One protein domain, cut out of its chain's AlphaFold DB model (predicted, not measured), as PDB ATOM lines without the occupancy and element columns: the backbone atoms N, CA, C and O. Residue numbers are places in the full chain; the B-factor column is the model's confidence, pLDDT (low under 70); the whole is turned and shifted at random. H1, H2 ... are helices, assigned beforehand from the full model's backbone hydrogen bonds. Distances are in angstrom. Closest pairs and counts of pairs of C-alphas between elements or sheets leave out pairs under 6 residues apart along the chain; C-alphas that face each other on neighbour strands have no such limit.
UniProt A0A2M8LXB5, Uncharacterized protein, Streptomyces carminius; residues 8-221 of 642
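AT A GLANCE: This is residues 8 to 221 of the 642 residues of an uncharacterized protein of Streptomyces carminius (UniProt A0A2M8LXB5). A long bundle of four helices runs up and down, each against the one before: H1 and H4 lie side by side, and the hairpin of H6 and H7 packs on them at a few places. H8 turns off after H7, packs on H4 with residues 204 to 208 alone and runs away from it, and residues 213 to 221, of which 213 to 220 belong to H8, stick out. The printed part has 214 residues with eight named helices, H1 to H8 in order, and no named strand; its class is all helix. It is loose, with a radius of gyration of the C-alphas of 23.3 A, spanning 82 by 44 by 25 A.

IN THESE COORDINATES: H1, residues 8 to 55, begins at C-alpha 8 (-60.849, 85.489, 37.942) and is 70.5 A long. H2 is residues 57 to 60, H3 71 to 76, H4 79 to 112 (49.6 A), H5 131 to 139, H6 146 to 173 (39.2 A) and H7 176 to 201 (35.6 A). H8, residues 204 to 220 (23.3 A), ends at C-alpha 220 (-36.761, 76.554, 39.415).

HOW THE PARTS SIT: H1 and H4 touch at a shallow tilt of 19 degrees, opposite ways; their closest C-alphas, of Ala 42 and Pro 81, are 5.8 A apart. H6 and H7 form a hairpin, closest at the C-alphas of Ala 171 and Arg 179, 4.8 A. H7 touches H4 (Ala 93 and Val 200, C-alphas 5.8 A) and H3 (Ala 75 and Tyr 178, 6.4 A). H2 only just touches H6, with 3 pairs of C-alphas within 8 A, closest at Leu 59 and Lys 173, 6.1 A. H4 touches H5 (Arg 103 and Thr 132, 6.5 A) and H8 (Val 97 and Phe 208, 5.3 A). H1 and H7 are apart. Every O i to N i+4 pair is within hydrogen-bond range in H1, H3, H4, H6, H7 and H8, and 4 of 5 in H5; H2 is too short for one.

THE WHOLE: The C-alphas of Gln 8 and Gly 64, the two farthest apart, are 83.3 A apart. The printed part has no cut, and the link from H4 to H5, 18 residues, is long. The pLDDT is under 70 at residues 8, 58, 60 to 68, 115 to 118 and 216 to 221.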
ATOM      1  N   GLN A   8     -60.867  86.163  39.237       69.50
ATOM      2  CA  GLN A   8     -60.849  85.489  37.942       69.50
ATOM      3  C   GLN A   8     -59.630  84.564  37.798       69.50
ATOM      4  O   GLN A   8     -59.722  83.510  37.169       69.50
ATOM      5  N   GLU A   9     -58.502  84.937  38.406       74.31
ATOM      6  CA  GLU A   9     -57.285  84.124  38.461       74.31
ATOM      7  C   GLU A   9     -57.449  82.914  39.392       74.31
ATOM      8  O   GLU A   9     -57.121  81.794  38.994       74.31
ATOM      9  N   ASP A  10     -58.064  83.106  40.563       78.19
ATOM     10  CA  ASP A  10     -58.379  82.018  41.497       78.19
ATOM     11  C   ASP A  10     -59.354  81.001  40.888       78.19
ATOM     12  O   ASP A  10     -59.164  79.792  41.035       78.19
ATOM     13  N   SER A  11     -60.356  81.469  40.133       80.25
ATOM     14  CA  SER A  11     -61.283  80.588  39.410       80.25
ATOM     15  C   SER A  11     -60.565  79.761  38.339       80.25
ATOM     16  O   SER A  11     -60.746  78.549  38.277       80.25
ATOM     17  N   ARG A  12     -59.697  80.383  37.527       83.19
ATOM     18  CA  ARG A  12     -58.912  79.663  36.507       83.19
ATOM     19  C   ARG A  12     -57.968  78.641  37.132       83.19
ATOM     20  O   ARG A  12     -57.828  77.534  36.615       83.19
ATOM     21  N   ARG A  13     -57.317  78.997  38.241       83.25
ATOM     22  CA  ARG A  13     -56.434  78.089  38.975       83.25
ATOM     23  C   ARG A  13     -57.210  76.910  39.559       83.25
ATOM     24  O   ARG A  13     -56.735  75.780  39.463       83.25
ATOM     25  N   PHE A  14     -58.395  77.154  40.116       86.31
ATOM     26  CA  PHE A  14     -59.281  76.101  40.605       86.31
ATOM     27  C   PHE A  14     -59.671  75.122  39.488       86.31
ATOM     28  O   PHE A  14     -59.527  73.914  39.678       86.31
ATOM     29  N   ASP A  15     -60.067  75.622  38.315       86.62
ATOM     30  CA  ASP A  15     -60.451  74.783  37.170       86.62
ATOM     31  C   ASP A  15     -59.291  73.907  36.673       86.62
ATOM     32  O   ASP A  15     -59.469  72.714  36.414       86.62
ATOM     33  N   VAL A  16     -58.077  74.465  36.597       87.75
ATOM     34  CA  VAL A  16     -56.867  73.715  36.210       87.75
ATOM     35  C   VAL A  16     -56.533  72.627  37.230       87.75
ATOM     36  O   VAL A  16     -56.263  71.489  36.847       87.75
ATOM     37  N   LEU A  17     -56.577  72.945  38.528       88.81
ATOM     38  CA  LEU A  17     -56.330  71.969  39.593       88.81
ATOM     39  C   LEU A  17     -57.394  70.866  39.611       88.81
ATOM     40  O   LEU A  17     -57.078  69.709  39.896       88.81
ATOM     41  N   LEU A  18     -58.649  71.206  39.308       89.31
ATOM     42  CA  LEU A  18     -59.749  70.252  39.254       89.31
ATOM     43  C   LEU A  18     -59.584  69.296  38.070       89.31
ATOM     44  O   LEU A  18     -59.771  68.086  38.235       89.31
ATOM     45  N   LEU A  19     -59.186  69.819  36.907       89.56
ATOM     46  CA  LEU A  19     -58.867  69.013  35.732       89.56
ATOM     47  C   LEU A  19     -57.702  68.057  36.021       89.56
ATOM     48  O   LEU A  19     -57.852  66.854  35.812       89.56
ATOM     49  N   ASP A  20     -56.592  68.552  36.573       87.50
ATOM     50  CA  ASP A  20     -55.421  67.728  36.908       87.50
ATOM     51  C   ASP A  20     -55.764  66.643  37.943       87.50
ATOM     52  O   ASP A  20     -55.442  65.467  37.770       87.50
ATOM     53  N   TYR A  21     -56.537  66.992  38.975       90.75
ATOM     54  CA  TYR A  21     -57.037  66.025  39.953       90.75
ATOM     55  C   TYR A  21     -57.948  64.963  39.319       90.75
ATOM     56  O   TYR A  21     -57.876  63.787  39.687       90.75
ATOM     57  N   SER A  22     -58.798  65.344  38.359       87.44
ATOM     58  CA  SER A  22     -59.661  64.398  37.645       87.44
ATOM     59  C   SER A  22     -58.853  63.422  36.782       87.44
ATOM     60  O   SER A  22     -59.085  62.214  36.860       87.44
ATOM     61  N   MET A  23     -57.847  63.919  36.051       86.06
ATOM     62  CA  MET A  23     -56.949  63.106  35.228       86.06
ATOM     63  C   MET A  23     -56.117  62.159  36.092       86.06
ATOM     64  O   MET A  23     -56.079  60.958  35.843       86.06
ATOM     65  N   ALA A  24     -55.532  62.663  37.176       85.12
ATOM     66  CA  ALA A  24     -54.731  61.857  38.085       85.12
ATOM     67  C   ALA A  24     -55.556  60.775  38.813       85.12
ATOM     68  O   ALA A  24     -55.027  59.711  39.155       85.12
ATOM     69  N   ARG A  25     -56.861  61.001  39.025       85.38
ATOM     70  CA  ARG A  25     -57.788  59.984  39.548       85.38
ATOM     71  C   ARG A  25     -58.123  58.912  38.511       85.38
ATOM     72  O   ARG A  25     -58.245  57.744  38.883       85.38
ATOM     73  N   GLU A  26     -58.274  59.286  37.246       82.12
ATOM     74  CA  GLU A  26     -58.499  58.328  36.159       82.12
ATOM     75  C   GLU A  26     -57.262  57.450  35.918       82.12
ATOM     76  O   GLU A  26     -57.364  56.223  35.832       82.12
ATOM     77  N   ASP A  27     -56.074  58.053  35.959       79.06
ATOM     78  CA  ASP A  27     -54.800  57.334  35.929       79.06
ATOM     79  C   ASP A  27     -54.679  56.338  37.085       79.06
ATOM     80  O   ASP A  27     -54.185  55.225  36.903       79.06
ATOM     81  N   GLU A  28     -55.139  56.708  38.284       82.69
ATOM     82  CA  GLU A  28     -55.119  55.819  39.444       82.69
ATOM     83  C   GLU A  28     -56.034  54.599  39.262       82.69
ATOM     84  O   GLU A  28     -55.632  53.490  39.611       82.69
ATOM     85  N   ARG A  29     -57.219  54.755  38.655       77.44
ATOM     86  CA  ARG A  29     -58.103  53.617  38.338       77.44
ATOM     87  C   ARG A  29     -57.448  52.667  37.342       77.44
ATOM     88  O   ARG A  29     -57.393  51.460  37.575       77.44
ATOM     89  N   THR A  30     -56.898  53.222  36.263       73.75
ATOM     90  CA  THR A  30     -56.157  52.452  35.254       73.75
ATOM     91  C   THR A  30     -54.981  51.717  35.894       73.75
ATOM     92  O   THR A  30     -54.745  50.537  35.630       73.75
ATOM     93  N   HIS A  31     -54.275  52.384  36.805       76.00
ATOM     94  CA  HIS A  31     -53.148  51.806  37.517       76.00
ATOM     95  C   HIS A  31     -53.550  50.654  38.445       76.00
ATOM     96  O   HIS A  31     -52.864  49.632  38.470       76.00
ATOM     97  N   GLN A  32     -54.659  50.784  39.174       75.44
ATOM     98  CA  GLN A  32     -55.187  49.724  40.036       75.44
ATOM     99  C   GLN A  32     -55.603  48.492  39.227       75.44
ATOM    100  O   GLN A  32     -55.237  47.372  39.588       75.44
ATOM    101  N   ASN A  33     -56.270  48.689  38.087       73.12
ATOM    102  CA  ASN A  33     -56.620  47.598  37.175       73.12
ATOM    103  C   ASN A  33     -55.368  46.883  36.644       73.12
ATOM    104  O   ASN A  33     -55.309  45.652  36.619       73.12
ATOM    105  N   MET A  34     -54.330  47.644  36.286       73.62
ATOM    106  CA  MET A  34     -53.051  47.086  35.853       73.62
ATOM    107  C   MET A  34     -52.363  46.288  36.973       73.62
ATOM    108  O   MET A  34     -51.872  45.187  36.729       73.62
ATOM    109  N   GLN A  35     -52.345  46.797  38.209       74.38
ATOM    110  CA  GLN A  35     -51.776  46.082  39.358       74.38
ATOM    111  C   GLN A  35     -52.518  44.773  39.654       74.38
ATOM    112  O   GLN A  35     -51.872  43.759  39.928       74.38
ATOM    113  N   ALA A  36     -53.851  44.772  39.563       73.31
ATOM    114  CA  ALA A  36     -54.660  43.569  39.733       73.31
ATOM    115  C   ALA A  36     -54.334  42.517  38.658       73.31
ATOM    116  O   ALA A  36     -54.080  41.359  38.991       73.31
ATOM    117  N   ALA A  37     -54.241  42.929  37.389       70.44
ATOM    118  CA  ALA A  37     -53.875  42.043  36.285       70.44
ATOM    119  C   ALA A  37     -52.471  41.437  36.463       70.44
ATOM    120  O   ALA A  37     -52.299  40.223  36.356       70.44
ATOM    121  N   ILE A  38     -51.471  42.260  36.801       72.75
ATOM    122  CA  ILE A  38     -50.091  41.796  37.016       72.75
ATOM    123  C   ILE A  38     -50.010  40.850  38.224       72.75
ATOM    124  O   ILE A  38     -49.298  39.849  38.173       72.75
ATOM    125  N   SER A  39     -50.762  41.124  39.293       75.44
ATOM    126  CA  SER A  39     -50.831  40.232  40.459       75.44
ATOM    127  C   SER A  39     -51.431  38.871  40.093       75.44
ATOM    128  O   SER A  39     -50.907  37.843  40.518       75.44
ATOM    129  N   GLY A  40     -52.467  38.844  39.247       73.75
ATOM    130  CA  GLY A  40     -53.029  37.604  38.705       73.75
ATOM    131  C   GLY A  40     -52.009  36.798  37.894       73.75
ATOM    132  O   GLY A  40     -51.865  35.594  38.104       73.75
ATOM    133  N   VAL A  41     -51.229  37.467  37.039       75.00
ATOM    134  CA  VAL A  41     -50.127  36.838  36.285       75.00
ATOM    135  C   VAL A  41     -49.052  36.285  37.225       75.00
ATOM    136  O   VAL A  41     -48.588  35.165  37.026       75.00
ATOM    137  N   ALA A  42     -48.679  37.022  38.275       76.25
ATOM    138  CA  ALA A  42     -47.698  36.564  39.260       76.25
ATOM    139  C   ALA A  42     -48.146  35.265  39.950       76.25
ATOM    140  O   ALA A  42     -47.361  34.326  40.064       76.25
ATOM    141  N   ILE A  43     -49.414  35.196  40.370       79.56
ATOM    142  CA  ILE A  43     -49.994  34.008  41.009       79.56
ATOM    143  C   ILE A  43     -50.011  32.822  40.037       79.56
ATOM    144  O   ILE A  43     -49.596  31.727  40.411       79.56
ATOM    145  N   ALA A  44     -50.423  33.038  38.783       77.12
ATOM    146  CA  ALA A  44     -50.425  31.991  37.763       77.12
ATOM    147  C   ALA A  44     -49.013  31.443  37.499       77.12
ATOM    148  O   ALA A  44     -48.818  30.233  37.433       77.12
ATOM    149  N   LEU A  45     -48.007  32.318  37.418       80.50
ATOM    150  CA  LEU A  45     -46.613  31.911  37.241       80.50
ATOM    151  C   LEU A  45     -46.078  31.131  38.443       80.50
ATOM    152  O   LEU A  45     -45.382  30.137  38.257       80.50
ATOM    153  N   LEU A  46     -46.416  31.541  39.668       79.38
ATOM    154  CA  LEU A  46     -46.054  30.783  40.867       79.38
ATOM    155  C   LEU A  46     -46.687  29.388  40.858       79.38
ATOM    156  O   LEU A  46     -46.002  28.427  41.198       79.38
ATOM    157  N   ALA A  47     -47.943  29.263  40.422       78.88
ATOM    158  CA  ALA A  47     -48.601  27.969  40.263       78.88
ATOM    159  C   ALA A  47     -47.897  27.103  39.205       78.88
ATOM    160  O   ALA A  47     -47.584  25.952  39.482       78.88
ATOM    161  N   VAL A  48     -47.554  27.668  38.041       78.31
ATOM    162  CA  VAL A  48     -46.806  26.961  36.986       78.31
ATOM    163  C   VAL A  48     -45.449  26.471  37.492       78.31
ATOM    164  O   VAL A  48     -45.070  25.338  37.214       78.31
ATOM    165  N   ILE A  49     -44.720  27.284  38.262       81.50
ATOM    166  CA  ILE A  49     -43.428  26.868  38.830       81.50
ATOM    167  C   ILE A  49     -43.631  25.816  39.911       81.50
ATOM    168  O   ILE A  49     -42.857  24.870  39.965       81.50
ATOM    169  N   ALA A  50     -44.660  25.935  40.750       79.50
ATOM    170  CA  ALA A  50     -44.982  24.907  41.732       79.50
ATOM    171  C   ALA A  50     -45.296  23.565  41.050       79.50
ATOM    172  O   ALA A  50     -44.773  22.538  41.473       79.50
ATOM    173  N   THR A  51     -46.061  23.574  39.951       78.88
ATOM    174  CA  THR A  51     -46.304  22.387  39.121       78.88
ATOM    175  C   THR A  51     -45.005  21.867  38.510       78.88
ATOM    176  O   THR A  51     -44.696  20.694  38.670       78.88
ATOM    177  N   LEU A  52     -44.187  22.731  37.897       80.00
ATOM    178  CA  LEU A  52     -42.883  22.349  37.340       80.00
ATOM    179  C   LEU A  52     -41.987  21.697  38.403       80.00
ATOM    180  O   LEU A  52     -41.333  20.698  38.131       80.00
ATOM    181  N   VAL A  53     -41.962  22.255  39.613       79.88
ATOM    182  CA  VAL A  53     -41.177  21.745  40.741       79.88
ATOM    183  C   VAL A  53     -41.722  20.410  41.252       79.88
ATOM    184  O   VAL A  53     -40.930  19.539  41.602       79.88
ATOM    185  N   SER A  54     -43.046  20.237  41.273       77.38
ATOM    186  CA  SER A  54     -43.716  18.995  41.681       77.38
ATOM    187  C   SER A  54     -43.513  17.851  40.677       77.38
ATOM    188  O   SER A  54     -43.398  16.691  41.077       77.38
ATOM    189  N   GLU A  55     -43.450  18.179  39.384       76.81
ATOM    190  CA  GLU A  55     -43.265  17.224  38.281       76.81
ATOM    191  C   GLU A  55     -41.783  16.957  37.958       76.81
ATOM    192  O   GLU A  55     -41.437  15.938  37.360       76.81
ATOM    193  N   ALA A  56     -40.864  17.843  38.358       79.94
ATOM    194  CA  ALA A  56     -39.439  17.653  38.123       79.94
ATOM    195  C   ALA A  56     -38.878  16.524  39.004       79.94
ATOM    196  O   ALA A  56     -38.503  16.741  40.158       79.94
ATOM    197  N   CYS A  57     -38.719  15.332  38.420       73.62
ATOM    198  CA  CYS A  57     -38.191  14.125  39.070       73.62
ATOM    199  C   CYS A  57     -36.915  14.372  39.911       73.62
ATOM    200  O   CYS A  57     -36.763  13.837  41.007       73.62
ATOM    201  N   GLN A  58     -36.011  15.238  39.433       69.31
ATOM    202  CA  GLN A  58     -34.749  15.595  40.106       69.31
ATOM    203  C   GLN A  58     -34.942  16.248  41.482       69.31
ATOM    204  O   GLN A  58     -34.051  16.194  42.326       69.31
ATOM    205  N   LEU A  59     -36.091  16.882  41.706       72.06
ATOM    206  CA  LEU A  59     -36.432  17.524  42.972       72.06
ATOM    207  C   LEU A  59     -37.163  16.566  43.924       72.06
ATOM    208  O   LEU A  59     -37.251  16.865  45.113       72.06
ATOM    209  N   ARG A  60     -37.643  15.416  43.424       69.19
ATOM    210  CA  ARG A  60     -38.509  14.463  44.137       69.19
ATOM    211  C   ARG A  60     -37.766  13.267  44.761       69.19
ATOM    212  O   ARG A  60     -38.391  12.501  45.478       69.19
ATOM    213  N   GLN A  61     -36.443  13.153  44.568       64.56
ATOM    214  CA  GLN A  61     -35.614  12.032  45.069       64.56
ATOM    215  C   GLN A  61     -36.115  10.640  44.622       64.56
ATOM    216  O   GLN A  61     -35.957   9.670  45.354       64.56
ATOM    217  N   ASP A  62     -36.699  10.541  43.423       68.50
ATOM    218  CA  ASP A  62     -37.139   9.271  42.829       68.50
ATOM    219  C   ASP A  62     -36.190   8.875  41.685       68.50
ATOM    220  O   ASP A  62     -36.162   9.519  40.630       68.50
ATOM    221  N   ASP A  63     -35.400   7.816  41.888       54.78
ATOM    222  CA  ASP A  63     -34.320   7.403  40.973       54.78
ATOM    223  C   ASP A  63     -34.824   6.795  39.645       54.78
ATOM    224  O   ASP A  63     -34.064   6.682  38.681       54.78
ATOM    225  N   GLY A  64     -36.113   6.445  39.556       59.31
ATOM    226  CA  GLY A  64     -36.726   5.788  38.390       59.31
ATOM    227  C   GLY A  64     -37.460   6.705  37.402       59.31
ATOM    228  O   GLY A  64     -38.056   6.215  36.445       59.31
ATOM    229  N   CYS A  65     -37.467   8.021  37.620       59.56
ATOM    230  CA  CYS A  65     -38.361   8.943  36.915       59.56
ATOM    231  C   CYS A  65     -37.662   9.656  35.733       59.56
ATOM    232  O   CYS A  65     -36.606  10.280  35.879       59.56
ATOM    233  N   SER A  66     -38.262   9.557  34.541       55.38
ATOM    234  CA  SER A  66     -37.840  10.200  33.286       55.38
ATOM    235  C   SER A  66     -39.037  10.968  32.707       55.38
ATOM    236  O   SER A  66     -40.124  10.387  32.678       55.38
ATOM    237  N   PRO A  67     -38.889  12.229  32.240       54.94
ATOM    238  CA  PRO A  67     -37.646  12.902  31.849       54.94
ATOM    239  C   PRO A  67     -37.034  13.867  32.885       54.94
ATOM    240  O   PRO A  67     -37.705  14.541  33.664       54.94
ATOM    241  N   LYS A  68     -35.703  13.990  32.831       69.00
ATOM    242  CA  LYS A  68     -34.895  14.925  33.626       69.00
ATOM    243  C   LYS A  68     -34.933  16.334  33.009       69.00
ATOM    244  O   LYS A  68     -34.374  16.548  31.939       69.00
ATOM    245  N   VAL A  69     -35.537  17.306  33.699       77.06
ATOM    246  CA  VAL A  69     -35.489  18.728  33.302       77.06
ATOM    247  C   VAL A  69     -34.054  19.257  33.459       77.06
ATOM    248  O   VAL A  69     -33.469  19.077  34.524       77.06
ATOM    249  N   PRO A  70     -33.446  19.915  32.459       81.00
ATOM    250  CA  PRO A  70     -32.100  20.464  32.620       81.00
ATOM    251  C   PRO A  70     -32.017  21.471  33.782       81.00
ATOM    252  O   PRO A  70     -32.868  22.352  33.916       81.00
ATOM    253  N   HIS A  71     -30.963  21.376  34.599       82.12
ATOM    254  CA  HIS A  71     -30.789  22.189  35.812       82.12
ATOM    255  C   HIS A  71     -30.828  23.702  35.559       82.12
ATOM    256  O   HIS A  71     -31.278  24.443  36.426       82.12
ATOM    257  N   ILE A  72     -30.422  24.167  34.373       78.94
ATOM    258  CA  ILE A  72     -30.498  25.585  33.999       78.94
ATOM    259  C   ILE A  72     -31.939  26.105  33.939       78.94
ATOM    260  O   ILE A  72     -32.196  27.229  34.360       78.94
ATOM    261  N   PHE A  73     -32.892  25.289  33.482       81.94
ATOM    262  CA  PHE A  73     -34.300  25.682  33.451       81.94
ATOM    263  C   PHE A  73     -34.882  25.735  34.860       81.94
ATOM    264  O   PHE A  73     -35.616  26.665  35.177       81.94
ATOM    265  N   LEU A  74     -34.489  24.802  35.732       86.62
ATOM    266  CA  LEU A  74     -34.873  24.831  37.146       86.62
ATOM    267  C   LEU A  74     -34.259  26.044  37.863       86.62
ATOM    268  O   LEU A  74     -34.965  26.763  38.564       86.62
ATOM    269  N   ALA A  75     -32.975  26.326  37.630       86.19
ATOM    270  CA  ALA A  75     -32.283  27.479  38.199       86.19
ATOM    271  C   ALA A  75     -32.839  28.814  37.680       86.19
ATOM    272  O   ALA A  75     -32.891  29.790  38.426       86.19
ATOM    273  N   GLY A  76     -33.258  28.869  36.414       84.12
ATOM    274  CA  GLY A  76     -33.826  30.052  35.767       84.12
ATOM    275  C   GLY A  76     -35.318  30.268  36.034       84.12
ATOM    276  O   GLY A  76     -35.788  31.397  35.915       84.12
ATOM    277  N   ALA A  77     -36.068  29.233  36.422       86.62
ATOM    278  CA  ALA A  77     -37.515  29.322  36.624       86.62
ATOM    279  C   ALA A  77     -37.942  30.447  37.594       86.62
ATOM    280  O   ALA A  77     -38.880  31.177  37.263       86.62
ATOM    281  N   PRO A  78     -37.245  30.692  38.725       90.12
ATOM    282  CA  PRO A  78     -37.574  31.806  39.616       90.12
ATOM    283  C   PRO A  78     -37.374  33.207  39.014       90.12
ATOM    284  O   PRO A  78     -37.938  34.169  39.535       90.12
ATOM    285  N   ALA A  79     -36.626  33.363  37.916       85.25
ATOM    286  CA  ALA A  79     -36.396  34.670  37.296       85.25
ATOM    287  C   ALA A  79     -37.678  35.288  36.718       85.25
ATOM    288  O   ALA A  79     -37.846  36.505  36.759       85.25
ATOM    289  N   VAL A  80     -38.600  34.463  36.215       81.44
ATOM    290  CA  VAL A  80     -39.859  34.922  35.610       81.44
ATOM    291  C   VAL A  80     -40.773  35.620  36.636       81.44
ATOM    292  O   VAL A  80     -41.090  36.795  36.441       81.44
ATOM    293  N   PRO A  81     -41.166  34.986  37.760       81.81
ATOM    294  CA  PRO A  81     -41.983  35.641  38.783       81.81
ATOM    295  C   PRO A  81     -41.211  36.763  39.483       81.81
ATOM    296  O   PRO A  81     -41.816  37.762  39.857       81.81
ATOM    297  N   LEU A  82     -39.880  36.667  39.598       84.50
ATOM    298  CA  LEU A  82     -39.055  37.762  40.103       84.50
ATOM    299  C   LEU A  82     -39.147  39.010  39.218       84.50
ATOM    300  O   LEU A  82     -39.260  40.119  39.736       84.50
ATOM    301  N   GLY A  83     -39.133  38.839  37.892       80.12
ATOM    302  CA  GLY A  83     -39.348  39.927  36.940       80.12
ATOM    303  C   GLY A  83     -40.713  40.588  37.134       80.12
ATOM    304  O   GLY A  83     -40.806  41.813  37.186       80.12
ATOM    305  N   VAL A  84     -41.763  39.791  37.345       81.69
ATOM    306  CA  VAL A  84     -43.111  40.304  37.638       81.69
ATOM    307  C   VAL A  84     -43.155  41.051  38.975       81.69
ATOM    308  O   VAL A  84     -43.704  42.151  39.038       81.69
ATOM    309  N   LEU A  85     -42.519  40.524  40.026       83.19
ATOM    310  CA  LEU A  85     -42.385  41.209  41.317       83.19
ATOM    311  C   LEU A  85     -41.617  42.532  41.188       83.19
ATOM    312  O   LEU A  85     -41.981  43.517  41.829       83.19
ATOM    313  N   ALA A  86     -40.592  42.593  40.337       83.38
ATOM    314  CA  ALA A  86     -39.861  43.827  40.065       83.38
ATOM    315  C   ALA A  86     -40.740  44.879  39.371       83.38
ATOM    316  O   ALA A  86     -40.700  46.054  39.747       83.38
ATOM    317  N   VAL A  87     -41.578  44.466  38.414       80.00
ATOM    318  CA  VAL A  87     -42.563  45.350  37.772       80.00
ATOM    319  C   VAL A  87     -43.612  45.824  38.783       80.00
ATOM    320  O   VAL A  87     -43.870  47.024  38.847       80.00
ATOM    321  N   LEU A  88     -44.159  44.930  39.618       83.06
ATOM    322  CA  LEU A  88     -45.079  45.289  40.711       83.06
ATOM    323  C   LEU A  88     -44.450  46.289  41.688       83.06
ATOM    324  O   LEU A  88     -45.110  47.211  42.164       83.06
ATOM    325  N   GLN A  89     -43.157  46.148  41.967       84.19
ATOM    326  CA  GLN A  89     -42.452  47.068  42.849       84.19
ATOM    327  C   GLN A  89     -42.238  48.442  42.202       84.19
ATOM    328  O   GLN A  89     -42.381  49.469  42.872       84.19
ATOM    329  N   LEU A  90     -41.911  48.488  40.907       80.44
ATOM    330  CA  LEU A  90     -41.771  49.742  40.163       80.44
ATOM    331  C   LEU A  90     -43.106  50.494  40.088       80.44
ATOM    332  O   LEU A  90     -43.153  51.708  40.298       80.44
ATOM    333  N   THR A  91     -44.200  49.776  39.834       79.00
ATOM    334  CA  THR A  91     -45.547  50.354  39.789       79.00
ATOM    335  C   THR A  91     -45.996  50.816  41.173       79.00
ATOM    336  O   THR A  91     -46.465  51.945  41.304       79.00
ATOM    337  N   GLY A  92     -45.740  50.030  42.223       82.69
ATOM    338  CA  GLY A  92     -46.001  50.414  43.613       82.69
ATOM    339  C   GLY A  92     -45.241  51.672  44.056       82.69
ATOM    340  O   GLY A  92     -45.802  52.531  44.740       82.69
ATOM    341  N   ALA A  93     -43.987  51.843  43.620       81.94
ATOM    342  CA  ALA A  93     -43.218  53.063  43.878       81.94
ATOM    343  C   ALA A  93     -43.868  54.305  43.239       81.94
ATOM    344  O   ALA A  93     -43.979  55.349  43.889       81.94
ATOM    345  N   SER A  94     -44.344  54.180  41.998       81.38
ATOM    346  CA  SER A  94     -45.065  55.244  41.289       81.38
ATOM    347  C   SER A  94     -46.414  55.564  41.941       81.38
ATOM    348  O   SER A  94     -46.733  56.738  42.132       81.38
ATOM    349  N   ALA A  95     -47.167  54.545  42.370       83.56
ATOM    350  CA  ALA A  95     -48.422  54.719  43.103       83.56
ATOM    351  C   ALA A  95     -48.215  55.482  44.423       83.56
ATOM    352  O   ALA A  95     -48.981  56.388  44.756       83.56
ATOM    353  N   ALA A  96     -47.132  55.189  45.152       84.31
ATOM    354  CA  ALA A  96     -46.795  55.912  46.373       84.31
ATOM    355  C   ALA A  96     -46.549  57.407  46.099       84.31
ATOM    356  O   ALA A  96     -47.082  58.250  46.818       84.31
ATOM    357  N   VAL A  97     -45.789  57.755  45.054       85.12
ATOM    358  CA  VAL A  97     -45.562  59.156  44.647       85.12
ATOM    359  C   VAL A  97     -46.881  59.830  44.259       85.12
ATOM    360  O   VAL A  97     -47.178  60.909  44.780       85.12
ATOM    361  N   ARG A  98     -47.706  59.172  43.433       85.62
ATOM    362  CA  ARG A  98     -49.019  59.681  43.008       85.62
ATOM    363  C   ARG A  98     -49.943  59.944  44.196       85.62
ATOM    364  O   ARG A  98     -50.559  60.998  44.262       85.62
ATOM    365  N   SER A  99     -49.974  59.061  45.193       87.38
ATOM    366  CA  SER A  99     -50.776  59.244  46.411       87.38
ATOM    367  C   SER A  99     -50.380  60.490  47.227       87.38
ATOM    368  O   SER A  99     -51.225  61.130  47.858       87.38
ATOM    369  N   TYR A 100     -49.094  60.864  47.266       88.69
ATOM    370  CA  TYR A 100     -48.671  62.131  47.886       88.69
ATOM    371  C   TYR A 100     -49.011  63.343  47.010       88.69
ATOM    372  O   TYR A 100     -49.418  64.361  47.563       88.69
ATOM    373  N   TYR A 101     -48.896  63.224  45.684       89.81
ATOM    374  CA  TYR A 101     -49.284  64.278  44.745       89.81
ATOM    375  C   TYR A 101     -50.786  64.582  44.809       89.81
ATOM    376  O   TYR A 101     -51.172  65.720  45.051       89.81
ATOM    377  N   MET A 102     -51.629  63.549  44.739       89.88
ATOM    378  CA  MET A 102     -53.083  63.668  44.861       89.88
ATOM    379  C   MET A 102     -53.490  64.358  46.157       89.88
ATOM    380  O   MET A 102     -54.328  65.245  46.136       89.88
ATOM    381  N   ARG A 103     -52.848  64.046  47.289       87.38
ATOM    382  CA  ARG A 103     -53.119  64.754  48.552       87.38
ATOM    383  C   ARG A 103     -52.717  66.224  48.540       87.38
ATOM    384  O   ARG A 103     -53.328  67.009  49.261       87.38
ATOM    385  N   ALA A 104     -51.673  66.584  47.796       86.38
ATOM    386  CA  ALA A 104     -51.307  67.983  47.617       86.38
ATOM    387  C   ALA A 104     -52.391  68.706  46.804       86.38
ATOM    388  O   ALA A 104     -52.876  69.736  47.262       86.38
ATOM    389  N   LEU A 105     -52.862  68.107  45.703       87.50
ATOM    390  CA  LEU A 105     -53.992  68.624  44.919       87.50
ATOM    391  C   LEU A 105     -55.273  68.742  45.756       87.50
ATOM    392  O   LEU A 105     -55.902  69.791  45.763       87.50
ATOM    393  N   GLU A 106     -55.628  67.710  46.527       88.69
ATOM    394  CA  GLU A 106     -56.778  67.721  47.445       88.69
ATOM    395  C   GLU A 106     -56.680  68.843  48.489       88.69
ATOM    396  O   GLU A 106     -57.695  69.384  48.928       88.69
ATOM    397  N   LYS A 107     -55.469  69.177  48.954       85.88
ATOM    398  CA  LYS A 107     -55.259  70.283  49.897       85.88
ATOM    399  C   LYS A 107     -55.469  71.633  49.213       85.88
ATOM    400  O   LYS A 107     -56.247  72.426  49.727       85.88
ATOM    401  N   GLU A 108     -54.839  71.854  48.063       84.50
ATOM    402  CA  GLU A 108     -54.968  73.099  47.294       84.50
ATOM    403  C   GLU A 108     -56.422  73.323  46.846       84.50
ATOM    404  O   GLU A 108     -56.985  74.385  47.082       84.50
ATOM    405  N   LEU A 109     -57.097  72.302  46.306       86.62
ATOM    406  CA  LEU A 109     -58.503  72.397  45.891       86.62
ATOM    407  C   LEU A 109     -59.434  72.839  47.027       86.62
ATOM    408  O   LEU A 109     -60.369  73.596  46.790       86.62
ATOM    409  N   ARG A 110     -59.175  72.404  48.267       82.62
ATOM    410  CA  ARG A 110     -59.953  72.831  49.444       82.62
ATOM    411  C   ARG A 110     -59.664  74.270  49.862       82.62
ATOM    412  O   ARG A 110     -60.552  74.915  50.415       82.62
ATOM    413  N   GLU A 111     -58.452  74.759  49.622       83.31
ATOM    414  CA  GLU A 111     -58.075  76.150  49.891       83.31
ATOM    415  C   GLU A 111     -58.784  77.111  48.927       83.31
ATOM    416  O   GLU A 111     -59.310  78.129  49.376       83.31
ATOM    417  N   TYR A 112     -58.891  76.739  47.647       79.81
ATOM    418  CA  TYR A 112     -59.573  77.533  46.615       79.81
ATOM    419  C   TYR A 112     -61.095  77.289  46.532       79.81
ATOM    420  O   TYR A 112     -61.807  78.049  45.877       79.81
ATOM    421  N   ALA A 113     -61.632  76.261  47.200       78.19
ATOM    422  CA  ALA A 113     -63.070  75.994  47.212       78.19
ATOM    423  C   ALA A 113     -63.858  77.087  47.966       78.19
ATOM    424  O   ALA A 113     -63.519  77.489  49.085       78.19
ATOM    425  N   GLN A 114     -64.973  77.532  47.379       70.44
ATOM    426  CA  GLN A 114     -65.875  78.514  47.992       70.44
ATOM    427  C   GLN A 114     -66.578  77.953  49.241       70.44
ATOM    428  O   GLN A 114     -66.784  76.748  49.359       70.44
ATOM    429  N   ALA A 115     -67.003  78.830  50.161       65.38
ATOM    430  CA  ALA A 115     -67.605  78.475  51.456       65.38
ATOM    431  C   ALA A 115     -68.688  77.363  51.440       65.38
ATOM    432  O   ALA A 115     -68.591  76.483  52.296       65.38
ATOM    433  N   PRO A 116     -69.658  77.306  50.498       62.88
ATOM    434  CA  PRO A 116     -70.635  76.209  50.457       62.88
ATOM    435  C   PRO A 116     -70.043  74.870  49.980       62.88
ATOM    436  O   PRO A 116     -70.582  73.816  50.292       62.88
ATOM    437  N   LEU A 117     -68.919  74.900  49.259       65.44
ATOM    438  CA  LEU A 117     -68.184  73.728  48.783       65.44
ATOM    439  C   LEU A 117     -67.052  73.321  49.735       65.44
ATOM    440  O   LEU A 117     -66.372  72.342  49.467       65.44
ATOM    441  N   LYS A 118     -66.808  74.027  50.847       64.62
ATOM    442  CA  LYS A 118     -65.725  73.656  51.780       64.62
ATOM    443  C   LYS A 118     -66.014  72.367  52.550       64.62
ATOM    444  O   LYS A 118     -65.079  71.745  53.054       64.62
ATOM    445  N   GLN A 119     -67.281  71.963  52.643       76.38
ATOM    446  CA  GLN A 119     -67.710  70.769  53.365       76.38
ATOM    447  C   GLN A 119     -68.796  70.017  52.593       76.38
ATOM    448  O   GLN A 119     -69.628  70.613  51.915       76.38
ATOM    449  N   LEU A 120     -68.787  68.693  52.707       76.56
ATOM    450  CA  LEU A 120     -69.861  67.828  52.250       76.56
ATOM    451  C   LEU A 120     -71.036  67.967  53.215       76.56
ATOM    452  O   LEU A 120     -70.899  67.737  54.413       76.56
ATOM    453  N   THR A 121     -72.213  68.276  52.682       73.44
ATOM    454  CA  THR A 121     -73.449  68.425  53.468       73.44
ATOM    455  C   THR A 121     -73.820  67.161  54.243       73.44
ATOM    456  O   THR A 121     -74.410  67.244  55.314       73.44
ATOM    457  N   ALA A 122     -73.443  65.988  53.727       77.44
ATOM    458  CA  ALA A 122     -73.730  64.697  54.342       77.44
ATOM    459  C   ALA A 122     -72.773  64.315  55.487       77.44
ATOM    460  O   ALA A 122     -73.123  63.465  56.302       77.44
ATOM    461  N   ILE A 123     -71.557  64.879  55.542       76.69
ATOM    462  CA  ILE A 123     -70.541  64.504  56.538       76.69
ATOM    463  C   ILE A 123     -69.762  65.744  56.981       76.69
ATOM    464  O   ILE A 123     -68.936  66.279  56.238       76.69
ATOM    465  N   ALA A 124     -69.989  66.164  58.229       70.88
ATOM    466  CA  ALA A 124     -69.316  67.314  58.825       70.88
ATOM    467  C   ALA A 124     -67.783  67.164  58.789       70.88
ATOM    468  O   ALA A 124     -67.243  66.080  59.018       70.88
ATOM    469  N   ASN A 125     -67.079  68.273  58.538       73.88
ATOM    470  CA  ASN A 125     -65.611  68.368  58.495       73.88
ATOM    471  C   ASN A 125     -64.901  67.582  57.374       73.88
ATOM    472  O   ASN A 125     -63.670  67.547  57.348       73.88
ATOM    473  N   ILE A 126     -65.632  66.995  56.422       78.94
ATOM    474  CA  ILE A 126     -65.045  66.411  55.210       78.94
ATOM    475  C   ILE A 126     -65.353  67.325  54.030       78.94
ATOM    476  O   ILE A 126     -66.511  67.542  53.708       78.94
ATOM    477  N   GLY A 127     -64.322  67.853  53.370       78.31
ATOM    478  CA  GLY A 127     -64.487  68.628  52.137       78.31
ATOM    479  C   GLY A 127     -64.601  67.740  50.889       78.31
ATOM    480  O   GLY A 127     -64.167  66.581  50.917       78.31
ATOM    481  N   PRO A 128     -65.122  68.257  49.764       74.19
ATOM    482  CA  PRO A 128     -64.940  67.623  48.461       74.19
ATOM    483  C   PRO A 128     -63.441  67.456  48.158       74.19
ATOM    484  O   PRO A 128     -62.601  68.148  48.731       74.19
ATOM    485  N   ALA A 129     -63.104  66.490  47.296       81.50
ATOM    486  CA  ALA A 129     -61.720  66.063  47.059       81.50
ATOM    487  C   ALA A 129     -60.995  65.610  48.351       81.50
ATOM    488  O   ALA A 129     -59.907  66.070  48.665       81.50
ATOM    489  N   SER A 130     -61.609  64.699  49.118       83.56
ATOM    490  CA  SER A 130     -60.984  64.058  50.299       83.56
ATOM    491  C   SER A 130     -60.828  62.537  50.153       83.56
ATOM    492  O   SER A 130     -60.537  61.839  51.123       83.56
ATOM    493  N   HIS A 131     -61.060  61.993  48.956       84.69
ATOM    494  CA  HIS A 131     -61.135  60.549  48.722       84.69
ATOM    495  C   HIS A 131     -59.814  59.835  49.046       84.69
ATOM    496  O   HIS A 131     -59.814  58.810  49.726       84.69
ATOM    497  N   THR A 132     -58.685  60.384  48.596       85.12
ATOM    498  CA  THR A 132     -57.353  59.802  48.813       85.12
ATOM    499  C   THR A 132     -56.976  59.862  50.288       85.12
ATOM    500  O   THR A 132     -56.452  58.889  50.833       85.12
ATOM    501  N   GLY A 133     -57.279  60.983  50.952       83.50
ATOM    502  CA  GLY A 133     -57.143  61.121  52.401       83.50
ATOM    503  C   GLY A 133     -57.919  60.049  53.173       83.50
ATOM    504  O   GLY A 133     -57.334  59.355  54.002       83.50
ATOM    505  N   ILE A 134     -59.201  59.857  52.848       86.44
ATOM    506  CA  ILE A 134     -60.073  58.860  53.495       86.44
ATOM    507  C   ILE A 134     -59.571  57.432  53.246       86.44
ATOM    508  O   ILE A 134     -59.489  56.629  54.175       86.44
ATOM    509  N   LEU A 135     -59.186  57.107  52.010       85.38
ATOM    510  CA  LEU A 135     -58.695  55.773  51.658       85.38
ATOM    511  C   LEU A 135     -57.422  55.404  52.437       85.38
ATOM    512  O   LEU A 135     -57.237  54.244  52.813       85.38
ATOM    513  N   LEU A 136     -56.548  56.373  52.720       82.56
ATOM    514  CA  LEU A 136     -55.318  56.150  53.485       82.56
ATOM    515  C   LEU A 136     -55.573  55.873  54.971       82.56
ATOM    516  O   LEU A 136     -54.818  55.104  55.563       82.56
ATOM    517  N   GLU A 137     -56.636  56.416  55.563       84.56
ATOM    518  CA  GLU A 137     -57.048  56.052  56.932       84.56
ATOM    519  C   GLU A 137     -57.480  54.577  57.037       84.56
ATOM    520  O   GLU A 137     -57.475  53.976  58.111       84.56
ATOM    521  N   ILE A 138     -57.793  53.944  55.904       83.56
ATOM    522  CA  ILE A 138     -58.092  52.513  55.834       83.56
ATOM    523  C   ILE A 138     -56.828  51.716  55.490       83.56
ATOM    524  O   ILE A 138     -56.476  50.777  56.201       83.56
ATOM    525  N   THR A 139     -56.131  52.107  54.424       80.50
ATOM    526  CA  THR A 139     -55.103  51.290  53.750       80.50
ATOM    527  C   THR A 139     -53.662  51.589  54.169       80.50
ATOM    528  O   THR A 139     -52.749  50.838  53.825       80.50
ATOM    529  N   SER A 140     -53.406  52.664  54.922       80.25
ATOM    530  CA  SER A 140     -52.040  53.033  55.304       80.25
ATOM    531  C   SER A 140     -51.389  51.987  56.210       80.25
ATOM    532  O   SER A 140     -51.882  51.674  57.292       80.25
ATOM    533  N   LEU A 141     -50.179  51.553  55.858       74.19
ATOM    534  CA  LEU A 141     -49.387  50.647  56.697       74.19
ATOM    535  C   LEU A 141     -48.946  51.256  58.040       74.19
ATOM    536  O   LEU A 141     -48.632  50.516  58.971       74.19
ATOM    537  N   ARG A 142     -48.942  52.593  58.163       75.00
ATOM    538  CA  ARG A 142     -48.517  53.302  59.382       75.00
ATOM    539  C   ARG A 142     -49.681  53.699  60.287       75.00
ATOM    540  O   ARG A 142     -49.533  53.636  61.502       75.00
ATOM    541  N   ARG A 143     -50.785  54.170  59.703       77.31
ATOM    542  CA  ARG A 143     -51.926  54.755  60.437       77.31
ATOM    543  C   ARG A 143     -53.267  54.092  60.135       77.31
ATOM    544  O   ARG A 143     -54.233  54.385  60.818       77.31
ATOM    545  N   GLY A 144     -53.313  53.209  59.141       80.06
ATOM    546  CA  GLY A 144     -54.543  52.574  58.704       80.06
ATOM    547  C   GLY A 144     -55.091  51.581  59.720       80.06
ATOM    548  O   GLY A 144     -54.422  51.200  60.689       80.06
ATOM    549  N   ARG A 145     -56.314  51.119  59.463       85.00
ATOM    550  CA  ARG A 145     -56.988  50.120  60.297       85.00
ATOM    551  C   ARG A 145     -56.142  48.854  60.431       85.00
ATOM    552  O   ARG A 145     -55.651  48.313  59.441       85.00
ATOM    553  N   ILE A 146     -56.033  48.345  61.661       81.25
ATOM    554  CA  ILE A 146     -55.220  47.165  62.000       81.25
ATOM    555  C   ILE A 146     -55.527  45.975  61.086       81.25
ATOM    556  O   ILE A 146     -54.592  45.358  60.591       81.25
ATOM    557  N   GLY A 147     -56.803  45.704  60.787       82.50
ATOM    558  CA  GLY A 147     -57.181  44.594  59.906       82.50
ATOM    559  C   GLY A 147     -56.585  44.695  58.495       82.50
ATOM    560  O   GLY A 147     -56.036  43.723  57.990       82.50
ATOM    561  N   HIS A 148     -56.597  45.884  57.883       78.31
ATOM    562  CA  HIS A 148     -56.023  46.095  56.547       78.31
ATOM    563  C   HIS A 148     -54.494  46.062  56.570       78.31
ATOM    564  O   HIS A 148     -53.862  45.535  55.653       78.31
ATOM    565  N   ARG A 149     -53.888  46.590  57.640       80.12
ATOM    566  CA  ARG A 149     -52.441  46.491  57.862       80.12
ATOM    567  C   ARG A 149     -52.003  45.039  57.981       80.12
ATOM    568  O   ARG A 149     -51.048  44.643  57.325       80.12
ATOM    569  N   PHE A 150     -52.713  44.263  58.793       83.00
ATOM    570  CA  PHE A 150     -52.455  42.846  58.993       83.00
ATOM    571  C   PHE A 150     -52.605  42.072  57.686       83.00
ATOM    572  O   PHE A 150     -51.681  41.360  57.311       83.00
ATOM    573  N   LEU A 151     -53.694  42.298  56.942       82.88
ATOM    574  CA  LEU A 151     -53.917  41.674  55.638       82.88
ATOM    575  C   LEU A 151     -52.784  41.997  54.655       82.88
ATOM    576  O   LEU A 151     -52.240  41.101  54.025       82.88
ATOM    577  N   THR A 152     -52.371  43.263  54.571       79.81
ATOM    578  CA  THR A 152     -51.288  43.689  53.671       79.81
ATOM    579  C   THR A 152     -49.947  43.064  54.062       79.81
ATOM    580  O   THR A 152     -49.220  42.577  53.197       79.81
ATOM    581  N   ILE A 153     -49.617  43.047  55.359       80.62
ATOM    582  CA  ILE A 153     -48.383  42.435  55.872       80.62
ATOM    583  C   ILE A 153     -48.391  40.927  55.619       80.62
ATOM    584  O   ILE A 153     -47.393  40.396  55.141       80.62
ATOM    585  N   ILE A 154     -49.506  40.244  55.884       84.56
ATOM    586  CA  ILE A 154     -49.643  38.812  55.612       84.56
ATOM    587  C   ILE A 154     -49.492  38.523  54.128       84.56
ATOM    588  O   ILE A 154     -48.718  37.642  53.781       84.56
ATOM    589  N   THR A 155     -50.154  39.269  53.243       80.12
ATOM    590  CA  THR A 155     -50.016  39.062  51.796       80.12
ATOM    591  C   THR A 155     -48.567  39.249  51.343       80.12
ATOM    592  O   THR A 155     -48.061  38.444  50.563       80.12
ATOM    593  N   MET A 156     -47.862  40.258  51.872       78.06
ATOM    594  CA  MET A 156     -46.431  40.445  51.608       78.06
ATOM    595  C   MET A 156     -45.590  39.273  52.124       78.06
ATOM    596  O   MET A 156     -44.714  38.801  51.404       78.06
ATOM    597  N   LEU A 157     -45.854  38.788  53.341       80.88
ATOM    598  CA  LEU A 157     -45.148  37.644  53.921       80.88
ATOM    599  C   LEU A 157     -45.427  36.358  53.141       80.88
ATOM    600  O   LEU A 157     -44.490  35.627  52.861       80.88
ATOM    601  N   ILE A 158     -46.673  36.097  52.738       82.12
ATOM    602  CA  ILE A 158     -47.036  34.943  51.907       82.12
ATOM    603  C   ILE A 158     -46.278  35.009  50.585       82.12
ATOM    604  O   ILE A 158     -45.556  34.075  50.263       82.12
ATOM    605  N   ALA A 159     -46.352  36.127  49.854       77.94
ATOM    606  CA  ALA A 159     -45.621  36.275  48.595       77.94
ATOM    607  C   ALA A 159     -44.110  36.054  48.785       77.94
ATOM    608  O   ALA A 159     -43.471  35.368  47.987       77.94
ATOM    609  N   PHE A 160     -43.555  36.585  49.875       77.94
ATOM    610  CA  PHE A 160     -42.151  36.444  50.231       77.94
ATOM    611  C   PHE A 160     -41.754  35.000  50.556       77.94
ATOM    612  O   PHE A 160     -40.768  34.507  50.015       77.94
ATOM    613  N   PHE A 161     -42.505  34.314  51.416       81.31
ATOM    614  CA  PHE A 161     -42.209  32.941  51.821       81.31
ATOM    615  C   PHE A 161     -42.484  31.948  50.700       81.31
ATOM    616  O   PHE A 161     -41.690  31.036  50.504       81.31
ATOM    617  N   THR A 162     -43.548  32.137  49.921       81.94
ATOM    618  CA  THR A 162     -43.847  31.281  48.773       81.94
ATOM    619  C   THR A 162     -42.767  31.425  47.706       81.94
ATOM    620  O   THR A 162     -42.182  30.425  47.303       81.94
ATOM    621  N   PHE A 163     -42.429  32.646  47.282       83.00
ATOM    622  CA  PHE A 163     -41.408  32.842  46.250       83.00
ATOM    623  C   PHE A 163     -39.991  32.533  46.756       83.00
ATOM    624  O   PHE A 163     -39.244  31.786  46.119       83.00
ATOM    625  N   GLY A 164     -39.612  33.093  47.906       83.25
ATOM    626  CA  GLY A 164     -38.293  32.903  48.505       83.25
ATOM    627  C   GLY A 164     -38.059  31.457  48.933       83.25
ATOM    628  O   GLY A 164     -37.005  30.900  48.640       83.25
ATOM    629  N   GLY A 165     -39.064  30.825  49.543       86.56
ATOM    630  CA  GLY A 165     -39.028  29.416  49.926       86.56
ATOM    631  C   GLY A 165     -38.917  28.488  48.721       86.56
ATOM    632  O   GLY A 165     -38.072  27.600  48.734       86.56
ATOM    633  N   LEU A 166     -39.680  28.730  47.649       86.38
ATOM    634  CA  LEU A 166     -39.592  27.938  46.416       86.38
ATOM    635  C   LEU A 166     -38.230  28.098  45.726       86.38
ATOM    636  O   LEU A 166     -37.622  27.115  45.310       86.38
ATOM    637  N   THR A 167     -37.710  29.326  45.659       89.19
ATOM    638  CA  THR A 167     -36.382  29.612  45.089       89.19
ATOM    639  C   THR A 167     -35.275  28.928  45.890       89.19
ATOM    640  O   THR A 167     -34.381  28.311  45.312       89.19
ATOM    641  N   LEU A 168     -35.349  29.003  47.222       89.06
ATOM    642  CA  LEU A 168     -34.405  28.346  48.121       89.06
ATOM    643  C   LEU A 168     -34.499  26.821  48.009       89.06
ATOM    644  O   LEU A 168     -33.470  26.158  47.918       89.06
ATOM    645  N   TYR A 169     -35.713  26.271  47.961       88.94
ATOM    646  CA  TYR A 169     -35.953  24.841  47.783       88.94
ATOM    647  C   TYR A 169     -35.279  24.312  46.512       88.94
ATOM    648  O   TYR A 169     -34.521  23.344  46.573       88.94
ATOM    649  N   ILE A 170     -35.483  24.997  45.380       89.81
ATOM    650  CA  ILE A 170     -34.821  24.664  44.115       89.81
ATOM    651  C   ILE A 170     -33.295  24.740  44.282       89.81
ATOM    652  O   ILE A 170     -32.594  23.784  43.962       89.81
ATOM    653  N   ALA A 171     -32.764  25.834  44.839       88.44
ATOM    654  CA  ALA A 171     -31.319  26.027  44.990       88.44
ATOM    655  C   ALA A 171     -30.642  24.943  45.852       88.44
ATOM    656  O   ALA A 171     -29.529  24.506  45.551       88.44
ATOM    657  N   LEU A 172     -31.309  24.481  46.915       89.00
ATOM    658  CA  LEU A 172     -30.790  23.429  47.794       89.00
ATOM    659  C   LEU A 172     -30.722  22.062  47.103       89.00
ATOM    660  O   LEU A 172     -29.846  21.263  47.430       89.00
ATOM    661  N   LYS A 173     -31.605  21.803  46.137       87.81
ATOM    662  CA  LYS A 173     -31.667  20.539  45.390       87.81
ATOM    663  C   LYS A 173     -30.821  20.534  44.114       87.81
ATOM    664  O   LYS A 173     -30.624  19.474  43.527       87.81
ATOM    665  N   LEU A 174     -30.300  21.685  43.693       86.75
ATOM    666  CA  LEU A 174     -29.415  21.786  42.535       86.75
ATOM    667  C   LEU A 174     -27.927  21.596  42.900       86.75
ATOM    668  O   LEU A 174     -27.537  21.812  44.057       86.75
ATOM    669  N   PRO A 175     -27.082  21.224  41.912       83.62
ATOM    670  CA  PRO A 175     -25.633  21.143  42.086       83.62
ATOM    671  C   PRO A 175     -25.011  22.473  42.537       83.62
ATOM    672  O   PRO A 175     -25.556  23.551  42.282       83.62
ATOM    673  N   HIS A 176     -23.837  22.399  43.172       75.88
ATOM    674  CA  HIS A 176     -23.179  23.538  43.830       75.88
ATOM    675  C   HIS A 176     -23.027  24.776  42.927       75.88
ATOM    676  O   HIS A 176     -23.328  25.885  43.365       75.88
ATOM    677  N   ALA A 177     -22.646  24.599  41.657       74.44
ATOM    678  CA  ALA A 177     -22.486  25.701  40.705       74.44
ATOM    679  C   ALA A 177     -23.781  26.521  40.524       74.44
ATOM    680  O   ALA A 177     -23.784  27.745  40.678       74.44
ATOM    681  N   TYR A 178     -24.913  25.850  40.294       81.62
ATOM    682  CA  TYR A 178     -26.216  26.507  40.158       81.62
ATOM    683  C   TYR A 178     -26.692  27.105  41.474       81.62
ATOM    684  O   TYR A 178     -27.253  28.195  41.477       81.62
ATOM    685  N   ARG A 179     -26.434  26.434  42.601       87.62
ATOM    686  CA  ARG A 179     -26.759  26.959  43.929       87.62
ATOM    687  C   ARG A 179     -26.064  28.295  44.184       87.62
ATOM    688  O   ARG A 179     -26.722  29.240  44.613       87.62
ATOM    689  N   MET A 180     -24.771  28.398  43.871       77.44
ATOM    690  CA  MET A 180     -24.002  29.638  44.024       77.44
ATOM    691  C   MET A 180     -24.449  30.717  43.032       77.44
ATOM    692  O   MET A 180     -24.593  31.882  43.415       77.44
ATOM    693  N   GLY A 181     -24.748  30.337  41.785       74.31
ATOM    694  CA  GLY A 181     -25.310  31.244  40.781       74.31
ATOM    695  C   GLY A 181     -26.671  31.814  41.194       74.31
ATOM    696  O   GLY A 181     -26.878  33.027  41.142       74.31
ATOM    697  N   MET A 182     -27.573  30.965  41.689       88.50
ATOM    698  CA  MET A 182     -28.880  31.357  42.220       88.50
ATOM    699  C   MET A 182     -28.744  32.231  43.467       88.50
ATOM    700  O   MET A 182     -29.391  33.274  43.543       88.50
ATOM    701  N   LEU A 183     -27.889  31.854  44.423       80.94
ATOM    702  CA  LEU A 183     -27.658  32.633  45.642       80.94
ATOM    703  C   LEU A 183     -27.148  34.038  45.311       80.94
ATOM    704  O   LEU A 183     -27.631  35.016  45.873       80.94
ATOM    705  N   THR A 184     -26.219  34.149  44.363       75.75
ATOM    706  CA  THR A 184     -25.655  35.436  43.946       75.75
ATOM    707  C   THR A 184     -26.682  36.258  43.165       75.75
ATOM    708  O   THR A 184     -27.011  37.377  43.559       75.75
ATOM    709  N   GLY A 185     -27.237  35.707  42.082       79.44
ATOM    710  CA  GLY A 185     -28.154  36.427  41.197       79.44
ATOM    711  C   GLY A 185     -29.469  36.803  41.880       79.44
ATOM    712  O   GLY A 185     -29.871  37.975  41.880       79.44
ATOM    713  N   TYR A 186     -30.125  35.830  42.516       86.88
ATOM    714  CA  TYR A 186     -31.381  36.074  43.218       86.88
ATOM    715  C   TYR A 186     -31.167  36.766  44.556       86.88
ATOM    716  O   TYR A 186     -31.980  37.618  44.890       86.88
ATOM    717  N   GLY A 187     -30.073  36.511  45.282       78.19
ATOM    718  CA  GLY A 187     -29.767  37.220  46.528       78.19
ATOM    719  C   GLY A 187     -29.550  38.722  46.322       78.19
ATOM    720  O   GLY A 187     -30.105  39.531  47.072       78.19
ATOM    721  N   ILE A 188     -28.829  39.122  45.266       77.88
ATOM    722  CA  ILE A 188     -28.672  40.540  44.899       77.88
ATOM    723  C   ILE A 188     -30.026  41.142  44.520       77.88
ATOM    724  O   ILE A 188     -30.425  42.169  45.076       77.88
ATOM    725  N   SER A 189     -30.748  40.498  43.601       79.50
ATOM    726  CA  SER A 189     -32.043  40.992  43.113       79.50
ATOM    727  C   SER A 189     -33.051  41.143  44.251       79.50
ATOM    728  O   SER A 189     -33.706  42.176  44.389       79.50
ATOM    729  N   PHE A 190     -33.109  40.146  45.127       82.31
ATOM    730  CA  PHE A 190     -33.917  40.140  46.332       82.31
ATOM    731  C   PHE A 190     -33.547  41.282  47.278       82.31
ATOM    732  O   PHE A 190     -34.427  42.009  47.732       82.31
ATOM    733  N   THR A 191     -32.255  41.500  47.536       77.25
ATOM    734  CA  THR A 191     -31.794  42.590  48.407       77.25
ATOM    735  C   THR A 191     -32.214  43.949  47.851       77.25
ATOM    736  O   THR A 191     -32.709  44.802  48.590       77.25
ATOM    737  N   VAL A 192     -32.073  44.154  46.537       79.00
ATOM    738  CA  VAL A 192     -32.493  45.390  45.862       79.00
ATOM    739  C   VAL A 192     -34.004  45.593  45.972       79.00
ATOM    740  O   VAL A 192     -34.443  46.684  46.347       79.00
ATOM    741  N   LEU A 193     -34.802  44.559  45.693       81.50
ATOM    742  CA  LEU A 193     -36.260  44.628  45.795       81.50
ATOM    743  C   LEU A 193     -36.714  44.872  47.234       81.50
ATOM    744  O   LEU A 193     -37.530  45.758  47.464       81.50
ATOM    745  N   PHE A 194     -36.139  44.173  48.211       81.25
ATOM    746  CA  PHE A 194     -36.460  44.346  49.623       81.25
ATOM    747  C   PHE A 194     -36.147  45.766  50.110       81.25
ATOM    748  O   PHE A 194     -37.000  46.431  50.698       81.25
ATOM    749  N   LEU A 195     -34.948  46.282  49.812       79.25
ATOM    750  CA  LEU A 195     -34.583  47.660  50.148       79.25
ATOM    751  C   LEU A 195     -35.503  48.674  49.457       79.25
ATOM    752  O   LEU A 195     -35.864  49.685  50.067       79.25
ATOM    753  N   SER A 196     -35.913  48.398  48.216       80.69
ATOM    754  CA  SER A 196     -36.897  49.203  47.492       80.69
ATOM    755  C   SER A 196     -38.249  49.204  48.212       80.69
ATOM    756  O   SER A 196     -38.732  50.287  48.548       80.69
ATOM    757  N   VAL A 197     -38.801  48.033  48.554       79.88
ATOM    758  CA  VAL A 197     -40.067  47.877  49.298       79.88
ATOM    759  C   VAL A 197     -40.016  48.655  50.604       79.88
ATOM    760  O   VAL A 197     -40.885  49.482  50.866       79.88
ATOM    761  N   VAL A 198     -38.966  48.469  51.405       77.31
ATOM    762  CA  VAL A 198     -38.796  49.179  52.680       77.31
ATOM    763  C   VAL A 198     -38.745  50.694  52.462       77.31
ATOM    764  O   VAL A 198     -39.388  51.454  53.191       77.31
ATOM    765  N   SER A 199     -38.010  51.153  51.445       75.94
ATOM    766  CA  SER A 199     -37.870  52.581  51.143       75.94
ATOM    767  C   SER A 199     -39.168  53.226  50.652       75.94
ATOM    768  O   SER A 199     -39.447  54.372  51.006       75.94
ATOM    769  N   VAL A 200     -39.975  52.496  49.881       75.25
ATOM    770  CA  VAL A 200     -41.269  52.957  49.378       75.25
ATOM    771  C   VAL A 200     -42.291  52.917  50.507       75.25
ATOM    772  O   VAL A 200     -42.926  53.926  50.770       75.25
ATOM    773  N   THR A 201     -42.380  51.830  51.264       74.94
ATOM    774  CA  THR A 201     -43.385  51.644  52.318       74.94
ATOM    775  C   THR A 201     -43.159  52.541  53.536       74.94
ATOM    776  O   THR A 201     -44.061  53.266  53.959       74.94
ATOM    777  N   LEU A 202     -41.952  52.536  54.113       73.00
ATOM    778  CA  LEU A 202     -41.647  53.319  55.318       73.00
ATOM    779  C   LEU A 202     -41.194  54.744  54.981       73.00
ATOM    780  O   LEU A 202     -41.330  55.664  55.791       73.00
ATOM    781  N   GLY A 203     -40.644  54.937  53.781       75.56
ATOM    782  CA  GLY A 203     -40.043  56.188  53.334       75.56
ATOM    783  C   GLY A 203     -40.854  56.973  52.306       75.56
ATOM    784  O   GLY A 203     -40.354  58.018  51.894       75.56
ATOM    785  N   ALA A 204     -42.074  56.557  51.928       79.31
ATOM    786  CA  ALA A 204     -42.854  57.164  50.835       79.31
ATOM    787  C   ALA A 204     -42.853  58.701  50.848       79.31
ATOM    788  O   ALA A 204     -42.557  59.329  49.837       79.31
ATOM    789  N   ARG A 205     -43.102  59.321  52.014       82.94
ATOM    790  CA  ARG A 205     -43.087  60.787  52.165       82.94
ATOM    791  C   ARG A 205     -41.730  61.388  51.809       82.94
ATOM    792  O   ARG A 205     -41.666  62.399  51.123       82.94
ATOM    793  N   ARG A 206     -40.641  60.791  52.302       80.75
ATOM    794  CA  ARG A 206     -39.272  61.252  52.020       80.75
ATOM    795  C   ARG A 206     -38.937  61.062  50.544       80.75
ATOM    796  O   ARG A 206     -38.298  61.933  49.968       80.75
ATOM    797  N   THR A 207     -39.375  59.956  49.950       79.00
ATOM    798  CA  THR A 207     -39.198  59.664  48.524       79.00
ATOM    799  C   THR A 207     -39.947  60.675  47.661       79.00
ATOM    800  O   THR A 207     -39.325  61.274  46.790       79.00
ATOM    801  N   PHE A 208     -41.217  60.961  47.969       84.38
ATOM    802  CA  PHE A 208     -42.001  62.005  47.303       84.38
ATOM    803  C   PHE A 208     -41.352  63.380  47.450       84.38
ATOM    804  O   PHE A 208     -41.084  64.023  46.448       84.38
ATOM    805  N   ILE A 209     -41.018  63.817  48.671       82.12
ATOM    806  CA  ILE A 209     -40.389  65.130  48.886       82.12
ATOM    807  C   ILE A 209     -39.056  65.223  48.141       82.12
ATOM    808  O   ILE A 209     -38.753  66.266  47.580       82.12
ATOM    809  N   ARG A 210     -38.249  64.156  48.111       81.44
ATOM    810  CA  ARG A 210     -36.987  64.149  47.359       81.44
ATOM    811  C   ARG A 210     -37.230  64.219  45.851       81.44
ATOM    812  O   ARG A 210     -36.522  64.957  45.180       81.44
ATOM    813  N   ALA A 211     -38.207  63.475  45.335       80.12
ATOM    814  CA  ALA A 211     -38.575  63.503  43.923       80.12
ATOM    815  C   ALA A 211     -39.133  64.875  43.521       80.12
ATOM    816  O   ALA A 211     -38.666  65.444  42.543       80.12
ATOM    817  N   ALA A 212     -40.036  65.438  44.325       79.81
ATOM    818  CA  ALA A 212     -40.623  66.758  44.138       79.81
ATOM    819  C   ALA A 212     -39.576  67.868  44.262       79.81
ATOM    820  O   ALA A 212     -39.520  68.723  43.397       79.81
ATOM    821  N   LYS A 213     -38.685  67.829  45.264       77.31
ATOM    822  CA  LYS A 213     -37.566  68.782  45.373       77.31
ATOM    823  C   LYS A 213     -36.589  68.652  44.217       77.31
ATOM    824  O   LYS A 213     -36.128  69.666  43.734       77.31
ATOM    825  N   GLY A 214     -36.279  67.435  43.774       72.69
ATOM    826  CA  GLY A 214     -35.418  67.221  42.614       72.69
ATOM    827  C   GLY A 214     -36.084  67.641  41.303       72.69
ATOM    828  O   GLY A 214     -35.404  68.047  40.373       72.69
ATOM    829  N   PHE A 215     -37.406  67.519  41.190       72.69
ATOM    830  CA  PHE A 215     -38.174  68.041  40.061       72.69
ATOM    831  C   PHE A 215     -38.232  69.572  40.102       72.69
ATOM    832  O   PHE A 215     -37.830  70.206  39.141       72.69
ATOM    833  N   ALA A 216     -38.608  70.154  41.242       68.12
ATOM    834  CA  ALA A 216     -38.691  71.591  41.463       68.12
ATOM    835  C   ALA A 216     -37.328  72.283  41.375       68.12
ATOM    836  O   ALA A 216     -37.255  73.367  40.826       68.12
ATOM    837  N   SER A 217     -36.235  71.668  41.841       61.88
ATOM    838  CA  SER A 217     -34.890  72.215  41.631       61.88
ATOM    839  C   SER A 217     -34.560  72.260  40.143       61.88
ATOM    840  O   SER A 217     -34.072  73.264  39.673       61.88
ATOM    841  N   ARG A 218     -34.939  71.229  39.375       58.47
ATOM    842  CA  ARG A 218     -34.778  71.199  37.909       58.47
ATOM    843  C   ARG A 218     -35.743  72.117  37.144       58.47
ATOM    844  O   ARG A 218     -35.599  72.227  35.932       58.47
ATOM    845  N   GLN A 219     -36.750  72.673  37.816       51.38
ATOM    846  CA  GLN A 219     -37.788  73.525  37.226       51.38
ATOM    847  C   GLN A 219     -37.637  75.000  37.648       51.38
ATOM    848  O   GLN A 219     -38.041  75.886  36.902       51.38
ATOM    849  N   GLY A 220     -37.099  75.244  38.851       44.19
ATOM    850  CA  GLY A 220     -36.761  76.554  39.415       44.19
ATOM    851  C   GLY A 220     -35.341  76.997  39.073       44.19
ATOM    852  O   GLY A 220     -35.111  78.190  38.903       44.19
ATOM    853  N   ASP A 221     -34.429  76.050  38.843       41.31
ATOM    854  CA  ASP A 221     -33.433  76.265  37.809       41.31
ATOM    855  C   ASP A 221     -34.269  76.400  36.528       41.31
ATOM    856  O   ASP A 221     -34.961  75.456  36.123       41.31
TER     857      ASP A 221